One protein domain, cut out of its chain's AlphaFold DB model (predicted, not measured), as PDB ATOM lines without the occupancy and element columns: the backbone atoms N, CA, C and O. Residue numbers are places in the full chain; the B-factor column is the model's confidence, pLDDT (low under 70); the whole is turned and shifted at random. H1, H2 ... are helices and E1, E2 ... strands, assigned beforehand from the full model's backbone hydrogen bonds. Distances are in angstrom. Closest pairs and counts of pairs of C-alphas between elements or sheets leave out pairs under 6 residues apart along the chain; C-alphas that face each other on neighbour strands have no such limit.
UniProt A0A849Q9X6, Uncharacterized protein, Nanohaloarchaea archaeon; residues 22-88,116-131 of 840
ATOM      1  N   LEU A  22     233.512 288.738 178.965       97.75
ATOM      2  CA  LEU A  22     232.082 289.061 178.924       97.75
ATOM      3  C   LEU A  22     231.770 290.361 179.681       97.75
ATOM      4  O   LEU A  22     230.931 291.147 179.235       97.75
ATOM      5  N   LEU A  23     232.475 290.626 180.785       97.62
ATOM      6  CA  LEU A  23     232.366 291.882 181.523       97.62
ATOM      7  C   LEU A  23     232.883 293.061 180.689       97.62
ATOM      8  O   LEU A  23     232.180 294.065 180.600       97.62
ATOM      9  N   LEU A  24     234.029 292.907 180.015       97.25
ATOM     10  CA  LEU A  24     234.559 293.915 179.090       97.25
ATOM     11  C   LEU A  24     233.587 294.203 177.939       97.25
ATOM     12  O   LEU A  24     233.275 295.364 177.683       97.25
ATOM     13  N   PHE A  25     233.041 293.168 177.295       97.75
ATOM     14  CA  PHE A  25     232.050 293.348 176.231       97.75
ATOM     15  C   PHE A  25     230.792 294.056 176.727       97.75
ATOM     16  O   PHE A  25     230.274 294.928 176.037       97.75
ATOM     17  N   THR A  26     230.323 293.729 177.933       96.88
ATOM     18  CA  THR A  26     229.144 294.383 178.515       96.88
ATOM     19  C   THR A  26     229.427 295.855 178.815       96.88
ATOM     20  O   THR A  26     228.610 296.704 178.465       96.88
ATOM     21  N   SER A  27     230.593 296.186 179.386       95.81
ATOM     22  CA  SER A  27     230.967 297.582 179.648       95.81
ATOM     23  C   SER A  27     231.152 298.385 178.363       95.81
ATOM     24  O   SER A  27     230.635 299.495 178.262       95.81
ATOM     25  N   SER A  28     231.826 297.818 177.357       94.44
ATOM     26  CA  SER A  28     232.011 298.473 176.060       94.44
ATOM     27  C   SER A  28     230.674 298.674 175.350       94.44
ATOM     28  O   SER A  28     230.421 299.761 174.841       94.44
ATOM     29  N   TYR A  29     229.781 297.679 175.381       97.19
ATOM     30  CA  TYR A  29     228.438 297.800 174.817       97.19
ATOM     31  C   TYR A  29     227.617 298.892 175.512       97.19
ATOM     32  O   TYR A  29     226.956 299.670 174.834       97.19
ATOM     33  N   SER A  30     227.681 299.009 176.844       94.75
ATOM     34  CA  SER A  30     226.991 300.084 177.570       94.75
ATOM     35  C   SER A  30     227.502 301.480 177.199       94.75
ATOM     36  O   SER A  30     226.688 302.389 177.062       94.75
ATOM     37  N   ILE A  31     228.815 301.649 177.000       94.00
ATOM     38  CA  ILE A  31     229.406 302.927 176.561       94.00
ATOM     39  C   ILE A  31     228.976 303.251 175.127       94.00
ATOM     40  O   ILE A  31     228.485 304.344 174.872       94.00
ATOM     41  N   ILE A  32     229.088 302.288 174.207       91.94
ATOM     42  CA  ILE A  32     228.672 302.462 172.807       91.94
ATOM     43  C   ILE A  32     227.178 302.789 172.726       91.94
ATOM     44  O   ILE A  32     226.780 303.692 171.996       91.94
ATOM     45  N   HIS A  33     226.346 302.089 173.499       93.94
ATOM     46  CA  HIS A  33     224.910 302.337 173.533       93.94
ATOM     47  C   HIS A  33     224.585 303.732 174.076       93.94
ATOM     48  O   HIS A  33     223.756 304.416 173.487       93.94
ATOM     49  N   ARG A  34     225.263 304.179 175.144       92.44
ATOM     50  CA  ARG A  34     225.095 305.535 175.684       92.44
ATOM     51  C   ARG A  34     225.486 306.598 174.657       92.44
ATOM     52  O   ARG A  34     224.662 307.444 174.348       92.44
ATOM     53  N   ASN A  35     226.663 306.473 174.044       89.81
ATOM     54  CA  ASN A  35     227.123 307.407 173.011       89.81
ATOM     55  C   ASN A  35     226.180 307.429 171.796       89.81
ATOM     56  O   ASN A  35     225.951 308.478 171.206       89.81
ATOM     57  N   SER A  36     225.600 306.281 171.430       89.81
ATOM     58  CA  SER A  36     224.610 306.207 170.353       89.81
ATOM     59  C   SER A  36     223.298 306.907 170.711       89.81
ATOM     60  O   SER A  36     222.694 307.509 169.826       89.81
ATOM     61  N   VAL A  37     222.836 306.816 171.963       92.31
ATOM     62  CA  VAL A  37     221.639 307.534 172.433       92.31
ATOM     63  C   VAL A  37     221.913 309.036 172.472       92.31
ATOM     64  O   VAL A  37     221.138 309.795 171.897       92.31
ATOM     65  N   ASP A  38     223.054 309.444 173.033       92.06
ATOM     66  CA  ASP A  38     223.459 310.850 173.132       92.06
ATOM     67  C   ASP A  38     223.608 311.488 171.736       92.06
ATOM     68  O   ASP A  38     223.124 312.592 171.500       92.06
ATOM     69  N   ALA A  39     224.178 310.767 170.762       86.75
ATOM     70  CA  ALA A  39     224.283 311.235 169.378       86.75
ATOM     71  C   ALA A  39     222.913 311.410 168.698       86.75
ATOM     72  O   ALA A  39     222.704 312.360 167.940       86.75
ATOM     73  N   VAL A  40     221.958 310.507 168.956       90.25
ATOM     74  CA  VAL A  40     220.591 310.624 168.427       90.25
ATOM     75  C   VAL A  40     219.857 311.797 169.077       90.25
ATOM     76  O   VAL A  40     219.184 312.553 168.377       90.25
ATOM     77  N   ASP A  41     220.004 311.992 170.386       91.69
ATOM     78  CA  ASP A  41     219.380 313.107 171.100       91.69
ATOM     79  C   ASP A  41     219.990 314.457 170.706       91.69
ATOM     80  O   ASP A  41     219.250 315.422 170.509       91.69
ATOM     81  N   TYR A  42     221.302 314.520 170.465       93.19
ATOM     82  CA  TYR A  42     221.956 315.692 169.883       93.19
ATOM     83  C   TYR A  42     221.371 316.041 168.508       93.19
ATOM     84  O   TYR A  42     220.940 317.171 168.287       93.19
ATOM     85  N   ARG A  43     221.257 315.062 167.598       91.75
ATOM     86  CA  ARG A  43     220.658 315.276 166.266       91.75
ATOM     87  C   ARG A  43     219.200 315.731 166.341       91.75
ATOM     88  O   ARG A  43     218.781 316.563 165.538       91.75
ATOM     89  N   ARG A  44     218.422 315.207 167.295       95.88
ATOM     90  CA  ARG A  44     217.035 315.638 167.542       95.88
ATOM     91  C   ARG A  44     216.972 317.080 168.033       95.88
ATOM     92  O   ARG A  44     216.183 317.847 167.491       95.88
ATOM     93  N   ASN A  45     217.808 317.444 169.007       95.69
ATOM     94  CA  ASN A  45     217.918 318.816 169.509       95.69
ATOM     95  C   ASN A  45     218.306 319.785 168.392       95.69
ATOM     96  O   ASN A  45     217.665 320.819 168.240       95.69
ATOM     97  N   TYR A  46     219.295 319.417 167.578       95.94
ATOM     98  CA  TYR A  46     219.739 320.218 166.442       95.94
ATOM     99  C   TYR A  46     218.615 320.442 165.421       95.94
ATOM    100  O   TYR A  46     218.324 321.579 165.053       95.94
ATOM    101  N   LEU A  47     217.917 319.376 165.004       95.44
ATOM    102  CA  LEU A  47     216.808 319.490 164.054       95.44
ATOM    103  C   LEU A  47     215.638 320.302 164.634       95.44
ATOM    104  O   LEU A  47     215.064 321.131 163.931       95.44
ATOM    105  N   ALA A  48     215.300 320.116 165.912       97.75
ATOM    106  CA  ALA A  48     214.278 320.914 166.589       97.75
ATOM    107  C   ALA A  48     214.660 322.403 166.679       97.75
ATOM    108  O   ALA A  48     213.817 323.267 166.424       97.75
ATOM    109  N   GLY A  49     215.928 322.691 166.992       97.12
ATOM    110  CA  GLY A  49     216.504 324.034 166.996       97.12
ATOM    111  C   GLY A  49     216.362 324.690 165.627       97.12
ATOM    112  O   GLY A  49     215.709 325.724 165.518       97.12
ATOM    113  N   SER A  50     216.815 324.008 164.572       97.12
ATOM    114  CA  SER A  50     216.692 324.468 163.182       97.12
ATOM    115  C   SER A  50     215.238 324.738 162.766       97.12
ATOM    116  O   SER A  50     214.954 325.747 162.119       97.12
ATOM    117  N   ILE A  51     214.283 323.891 163.178       97.75
ATOM    118  CA  ILE A  51     212.850 324.136 162.939       97.75
ATOM    119  C   ILE A  51     212.394 325.425 163.640       97.75
ATOM    120  O   ILE A  51     211.734 326.257 163.014       97.75
ATOM    121  N   SER A  52     212.741 325.602 164.921       98.19
ATOM    122  CA  SER A  52     212.353 326.786 165.696       98.19
ATOM    123  C   SER A  52     212.962 328.072 165.123       98.19
ATOM    124  O   SER A  52     212.246 329.054 164.928       98.19
ATOM    125  N   GLU A  53     214.242 328.046 164.749       97.75
ATOM    126  CA  GLU A  53     214.964 329.164 164.137       97.75
ATOM    127  C   GLU A  53     214.394 329.526 162.771       97.75
ATOM    128  O   GLU A  53     214.187 330.704 162.492       97.75
ATOM    129  N   LYS A  54     214.058 328.534 161.936       97.75
ATOM    130  CA  LYS A  54     213.426 328.774 160.635       97.75
ATOM    131  C   LYS A  54     212.076 329.467 160.789       97.75
ATOM    132  O   LYS A  54     211.807 330.451 160.105       97.75
ATOM    133  N   ILE A  55     211.233 328.993 161.709       97.81
ATOM    134  CA  ILE A  55     209.944 329.637 161.999       97.81
ATOM    135  C   ILE A  55     210.162 331.072 162.490       97.81
ATOM    136  O   ILE A  55     209.455 331.990 162.062       97.81
ATOM    137  N   ALA A  56     211.139 331.270 163.377       97.88
ATOM    138  CA  ALA A  56     211.443 332.580 163.920       97.88
ATOM    139  C   ALA A  56     211.960 333.549 162.851       97.88
ATOM    140  O   ALA A  56     211.498 334.686 162.781       97.88
ATOM    141  N   TYR A  57     212.851 333.081 161.982       97.88
ATOM    142  CA  TYR A  57     213.381 333.831 160.853       97.88
ATOM    143  C   TYR A  57     212.263 334.297 159.919       97.88
ATOM    144  O   TYR A  57     212.127 335.496 159.687       97.88
ATOM    145  N   GLU A  58     211.407 333.385 159.447       97.75
ATOM    146  CA  GLU A  58     210.325 333.740 158.517       97.75
ATOM    147  C   GLU A  58     209.323 334.712 159.146       97.75
ATOM    148  O   GLU A  58     208.849 335.650 158.505       97.75
ATOM    149  N   THR A  59     209.058 334.532 160.438       97.38
ATOM    150  CA  THR A  59     208.232 335.442 161.231       97.38
ATOM    151  C   THR A  59     208.840 336.835 161.331       97.38
ATOM    152  O   THR A  59     208.152 337.833 161.107       97.38
ATOM    153  N   ASN A  60     210.126 336.919 161.660       97.56
ATOM    154  CA  ASN A  60     210.825 338.188 161.814       97.56
ATOM    155  C   ASN A  60     210.921 338.916 160.474       97.56
ATOM    156  O   ASN A  60     210.646 340.113 160.428       97.56
ATOM    157  N   MET A  61     211.196 338.186 159.391       97.50
ATOM    158  CA  MET A  61     211.193 338.710 158.025       97.50
ATOM    159  C   MET A  61     209.832 339.268 157.614       97.50
ATOM    160  O   MET A  61     209.765 340.340 157.011       97.50
ATOM    161  N   ALA A  62     208.742 338.588 157.975       97.31
ATOM    162  CA  ALA A  62     207.400 339.085 157.708       97.31
ATOM    163  C   ALA A  62     207.129 340.409 158.434       97.31
ATOM    164  O   ALA A  62     206.564 341.332 157.849       97.31
ATOM    165  N   VAL A  63     207.567 340.533 159.690       96.81
ATOM    166  CA  VAL A  63     207.407 341.768 160.473       96.81
ATOM    167  C   VAL A  63     208.239 342.907 159.898       96.81
ATOM    168  O   VAL A  63     207.703 343.998 159.705       96.81
ATOM    169  N   THR A  64     209.522 342.673 159.615       96.88
ATOM    170  CA  THR A  64     210.442 343.712 159.126       96.88
ATOM    171  C   THR A  64     210.082 344.192 157.725       96.88
ATOM    172  O   THR A  64     210.214 345.381 157.445       96.88
ATOM    173  N   SER A  65     209.565 343.307 156.871       97.06
ATOM    174  CA  SER A  65     209.117 343.661 155.517       97.06
ATOM    175  C   SER A  65     207.824 344.487 155.503       97.06
ATOM    176  O   SER A  65     207.553 345.192 154.534       97.06
ATOM    177  N   GLY A  66     207.030 344.434 156.577       96.31
ATOM    178  CA  GLY A  66     205.768 345.164 156.690       96.31
ATOM    179  C   GLY A  66     204.611 344.549 155.893       96.31
ATOM    180  O   GLY A  66     204.669 343.408 155.433       96.31
ATOM    181  N   THR A  67     203.515 345.304 155.781       96.19
ATOM    182  CA  THR A  67     202.276 344.851 155.133       96.19
ATOM    183  C   THR A  67     202.508 344.440 153.678       96.19
ATOM    184  O   THR A  67     203.105 345.187 152.907       96.19
ATOM    185  N   GLY A  68     201.961 343.286 153.289       91.12
ATOM    186  CA  GLY A  68     202.069 342.733 151.936       91.12
ATOM    187  C   GLY A  68     203.165 341.679 151.778       91.12
ATOM    188  O   GLY A  68     203.238 341.050 150.724       91.12
ATOM    189  N   TYR A  69     203.985 341.440 152.808       94.75
ATOM    190  CA  TYR A  69     204.874 340.280 152.823       94.75
ATOM    191  C   TYR A  69     204.062 338.989 152.742       94.75
ATOM    192  O   TYR A  69     203.129 338.802 153.524       94.75
ATOM    193  N   PHE A  70     204.456 338.095 151.837       89.81
ATOM    194  CA  PHE A  70     203.868 336.774 151.662       89.81
ATOM    195  C   PHE A  70     204.956 335.772 151.283       89.81
ATOM    196  O   PHE A  70     205.719 336.011 150.346       89.81
ATOM    197  N   LYS A  71     205.031 334.644 151.996       93.69
ATOM    198  CA  LYS A  71     205.992 333.580 151.687       93.69
ATOM    199  C   LYS A  71     205.464 332.200 152.067       93.69
ATOM    200  O   LYS A  71     204.788 332.041 153.082       93.69
ATOM    201  N   ARG A  72     205.817 331.199 151.256       89.56
ATOM    202  CA  ARG A  72     205.615 329.768 151.529       89.56
ATOM    203  C   ARG A  72     206.912 329.171 152.071       89.56
ATOM    204  O   ARG A  72     207.979 329.428 151.515       89.56
ATOM    205  N   PHE A  73     206.838 328.355 153.117       92.94
ATOM    206  CA  PHE A  73     207.993 327.608 153.621       92.94
ATOM    207  C   PHE A  73     207.600 326.253 154.219       92.94
ATOM    208  O   PHE A  73     206.467 326.053 154.644       92.94
ATOM    209  N   TYR A  74     208.538 325.304 154.229       92.56
ATOM    210  CA  TYR A  74     208.304 323.923 154.669       92.56
ATOM    211  C   TYR A  74     208.820 323.652 156.089       92.56
ATOM    212  O   TYR A  74     209.940 324.055 156.427       92.56
ATOM    213  N   ILE A  75     208.030 322.911 156.870       95.75
ATOM    214  CA  ILE A  75     208.340 322.389 158.203       95.75
ATOM    215  C   ILE A  75     208.235 320.841 158.168       95.75
ATOM    216  O   ILE A  75     207.190 320.332 157.766       95.75
ATOM    217  N   PRO A  76     209.254 320.068 158.598       92.00
ATOM    218  CA  PRO A  76     209.226 318.595 158.587       92.00
ATOM    219  C   PRO A  76     208.044 317.968 159.349       92.00
ATOM    220  O   PRO A  76     207.580 318.524 160.339       92.00
ATOM    221  N   TYR A  77     207.570 316.782 158.955       92.06
ATOM    222  CA  TYR A  77     206.451 316.112 159.645       92.06
ATOM    223  C   TYR A  77     206.808 315.551 161.029       92.06
ATOM    224  O   TYR A  77     205.974 315.548 161.945       92.06
ATOM    225  N   ASP A  78     208.049 315.115 161.206       96.62
ATOM    226  CA  ASP A  78     208.563 314.547 162.445       96.62
ATOM    227  C   ASP A  78     210.035 314.927 162.664       96.62
ATOM    228  O   ASP A  78     210.677 315.533 161.805       96.62
ATOM    229  N   ILE A  79     210.542 314.612 163.854       95.62
ATOM    230  CA  ILE A  79     211.954 314.751 164.219       95.62
ATOM    231  C   ILE A  79     212.482 313.336 164.448       95.62
ATOM    232  O   ILE A  79     212.338 312.782 165.540       95.62
ATOM    233  N   TYR A  80     213.043 312.728 163.400       93.19
ATOM    234  CA  TYR A  80     213.504 311.332 163.405       93.19
ATOM    235  C   TYR A  80     212.409 310.346 163.861       93.19
ATOM    236  O   TYR A  80     212.615 309.535 164.769       93.19
ATOM    237  N   GLY A  81     211.215 310.458 163.272       91.94
ATOM    238  CA  GLY A  81     210.039 309.637 163.576       91.94
ATOM    239  C   GLY A  81     209.274 310.043 164.843       91.94
ATOM    240  O   GLY A  81     208.264 309.419 165.173       91.94
ATOM    241  N   LEU A  82     209.723 311.072 165.573       93.75
ATOM    242  CA  LEU A  82     209.021 311.585 166.749       93.75
ATOM    243  C   LEU A  82     208.060 312.716 166.382       93.75
ATOM    244  O   LEU A  82     208.426 313.701 165.741       93.75
ATOM    245  N   THR A  83     206.828 312.616 166.876       96.88
ATOM    246  CA  THR A  83     205.873 313.720 166.808       96.88
ATOM    247  C   THR A  83     206.309 314.855 167.728       96.88
ATOM    248  O   THR A  83     206.620 314.620 168.897       96.88
ATOM    249  N   TYR A  84     206.231 316.080 167.228       98.00
ATOM    250  CA  TYR A  84     206.469 317.296 167.998       98.00
ATOM    251  C   TYR A  84     205.298 318.280 167.837       98.00
ATOM    252  O   TYR A  84     204.468 318.113 166.931       98.00
ATOM    253  N   ASN A  85     205.243 319.277 168.719       97.75
ATOM    254  CA  ASN A  85     204.272 320.370 168.735       97.75
ATOM    255  C   ASN A  85     204.988 321.718 168.605       97.75
ATOM    256  O   ASN A  85     206.108 321.869 169.082       97.75
ATOM    257  N   ILE A  86     204.323 322.694 167.988       97.69
ATOM    258  CA  ILE A  86     204.820 324.067 167.859       97.69
ATOM    259  C   ILE A  86     203.930 324.967 168.718       97.69
ATOM    260  O   ILE A  86     202.711 324.982 168.525       97.69
ATOM    261  N   THR A  87     204.508 325.707 169.663       96.50
ATOM    262  CA  THR A  87     203.767 326.637 170.529       96.50
ATOM    263  C   THR A  87     204.401 328.029 170.547       96.50
ATOM    264  O   THR A  87     205.583 328.194 170.265       96.50
ATOM    265  N   PHE A  88     203.603 329.059 170.844       94.81
ATOM    266  CA  PHE A  88     204.052 330.453 170.927       94.81
ATOM    267  C   PHE A  88     203.893 330.959 172.349       94.81
ATOM    268  O   PHE A  88     202.805 330.884 172.921       94.81
ATOM    269  N   ILE A 116     201.297 324.450 160.771       92.62
ATOM    270  CA  ILE A 116     201.042 323.043 160.503       92.62
ATOM    271  C   ILE A 116     202.351 322.365 160.103       92.62
ATOM    272  O   ILE A 116     203.342 323.010 159.765       92.62
ATOM    273  N   LYS A 117     202.381 321.041 160.162       92.56
ATOM    274  CA  LYS A 117     203.485 320.262 159.598       92.56
ATOM    275  C   LYS A 117     203.336 320.229 158.078       92.56
ATOM    276  O   LYS A 117     202.212 320.150 157.589       92.56
ATOM    277  N   GLY A 118     204.446 320.273 157.355       88.62
ATOM    278  CA  GLY A 118     204.471 320.424 155.905       88.62
ATOM    279  C   GLY A 118     204.626 321.884 155.477       88.62
ATOM    280  O   GLY A 118     205.330 322.674 156.114       88.62
ATOM    281  N   TYR A 119     203.994 322.251 154.366       83.56
ATOM    282  CA  TYR A 119     204.042 323.619 153.862       83.56
ATOM    283  C   TYR A 119     203.178 324.563 154.694       83.56
ATOM    284  O   TYR A 119     202.059 324.240 155.075       83.56
ATOM    285  N   ASN A 120     203.721 325.746 154.957       91.50
ATOM    286  CA  ASN A 120     203.062 326.831 155.657       91.50
ATOM    287  C   ASN A 120     203.147 328.107 154.835       91.50
ATOM    288  O   ASN A 120     204.146 328.348 154.151       91.50
ATOM    289  N   TYR A 121     202.132 328.949 154.976       90.44
ATOM    290  CA  TYR A 121     202.115 330.298 154.435       90.44
ATOM    291  C   TYR A 121     202.171 331.309 155.566       90.44
ATOM    292  O   TYR A 121     201.481 331.173 156.579       90.44
ATOM    293  N   ILE A 122     202.978 332.343 155.373       95.25
ATOM    294  CA  ILE A 122     203.064 333.477 156.279       95.25
ATOM    295  C   ILE A 122     202.765 334.759 155.511       95.25
ATOM    296  O   ILE A 122     203.344 335.010 154.455       95.25
ATOM    297  N   GLU A 123     201.843 335.555 156.041       94.81
ATOM    298  CA  GLU A 123     201.457 336.859 155.502       94.81
ATOM    299  C   GLU A 123     201.556 337.920 156.601       94.81
ATOM    300  O   GLU A 123     201.141 337.675 157.734       94.81
ATOM    301  N   ASN A 124     202.057 339.112 156.283       96.62
ATOM    302  CA  ASN A 124     201.889 340.275 157.152       96.62
ATOM    303  C   ASN A 124     200.757 341.159 156.619       96.62
ATOM    304  O   ASN A 124     200.899 341.813 155.580       96.62
ATOM    305  N   LYS A 125     199.644 341.202 157.354       94.31
ATOM    306  CA  LYS A 125     198.474 342.013 157.021       94.31
ATOM    307  C   LYS A 125     198.227 343.036 158.119       94.31
ATOM    308  O   LYS A 125     197.814 342.690 159.224       94.31
ATOM    309  N   ASP A 126     198.504 344.299 157.810       95.00
ATOM    310  CA  ASP A 126     198.324 345.432 158.725       95.00
ATOM    311  C   ASP A 126     199.061 345.256 160.072       95.00
ATOM    312  O   ASP A 126     198.570 345.657 161.129       95.00
ATOM    313  N   GLY A 127     200.245 344.631 160.049       93.81
ATOM    314  CA  GLY A 127     201.057 344.366 161.243       93.81
ATOM    315  C   GLY A 127     200.618 343.145 162.064       93.81
ATOM    316  O   GLY A 127     201.166 342.913 163.147       93.81
ATOM    317  N   VAL A 128     199.639 342.370 161.584       96.50
ATOM    318  CA  VAL A 128     199.272 341.052 162.120       96.50
ATOM    319  C   VAL A 128     199.914 339.982 161.241       96.50
ATOM    320  O   VAL A 128     199.685 339.949 160.032       96.50
ATOM    321  N   ILE A 129     200.706 339.097 161.849       96.75
ATOM    322  CA  ILE A 129     201.305 337.964 161.141       96.75
ATOM    323  C   ILE A 129     200.280 336.837 161.069       96.75
ATOM    324  O   ILE A 129     199.985 336.178 162.067       96.75
ATOM    325  N   SER A 130     199.714 336.633 159.887       94.06
ATOM    326  CA  SER A 130     198.723 335.600 159.635       94.06
ATOM    327  C   SER A 130     199.403 334.337 159.109       94.06
ATOM    328  O   SER A 130     200.068 334.348 158.074       94.06
ATOM    329  N   LEU A 131     199.261 333.253 159.866       93.25
ATOM    330  CA  LEU A 131     199.836 331.938 159.625       93.25
ATOM    331  C   LEU A 131     198.775 331.022 159.048       93.25
ATOM    332  O   LEU A 131     197.723 330.848 159.665       93.25
TER     333      LEU A 131
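Overview. This is residues 22 to 88 and 116 to 131 of the 840 residues of an uncharacterized protein of Nanohaloarchaea archaeon (UniProt A0A849Q9X6). A small three-stranded antiparallel sheet, E1, E3 and E4, packs along the last part of one long straight helix, H1, while the helix's first part, residues 22 to 39, sticks out free as a long arm. The strands run along the helix, making two layers, the helix on one face of the sheet; the short strand E2 lies apart from the sheet and pairs with no named strand. The printed part has 83 residues with one named helix and four named strands, in the order H1 E1 E2 E3 E4, and the sheet's order is E1 - E3 - E4. The class is mixed, helices and strands. The whole is an extended rod, with a radius of gyration of the C-alphas of 19.5 A and spans of 68 by 20 by 18 A.

Arrangement. In the sheet, E3, residues 118 to 125, is the inner strand, and E1, residues 70 to 75, is an edge strand antiparallel to it at 152 degrees. N 73 and O 120 are 2.9 A apart, and N 118 and O 75 are 2.8 A apart, both within hydrogen-bond range. E4, residues 128 to 131, is the other edge strand and forms a hairpin with E3, antiparallel at 163 degrees. Here N 130 and O 123 are within hydrogen-bond range at 2.8 A. H1, residues 22 to 65, is on the sheet at a height over the sheet of 14.1 A. It lies over E3 and runs along the strands, at 19 degrees to E3 on the local plane. The closest C-alphas of H1 and E3 are those of Ala 62 and Asn 124, 5.7 A apart. Those of H1 and E1 are Ile 51 and Ile 75, 6.8 A apart. In H1 every O i to N i+4 pair is within hydrogen-bond range. E2, residues 85 to 88, is only just apart from H1, their closest C-alphas being 8.3 A apart.

Along the chain. H1 begins at C-alpha 22, at (232.082, 289.061, 178.924), and ends at C-alpha 65, at (209.117, 343.661, 155.517), 63.7 A away. E3 measures 22.4 A and E1 16.4 A, while E2 measures 10.3 A and E4 9.5 A. E4 ends at C-alpha 131, at (199.836, 331.938, 159.625).

Size, cuts and confidence. The two C-alphas farthest apart are those of Leu 22 and Asp 126, at 68.7 A. Without residues 22 to 39, the body of 65 residues spans 42 by 17 by 17 A. Residues 89 to 115 are cut out and not printed, and C-alphas 88 and 116 are 13.1 A apart across the cut. The links from H1 to E1 and from E3 to E4 are tight, and the link from E1 to E2 is short. The mean pLDDT of the printed part is 94.7, and no printed residue is under 70.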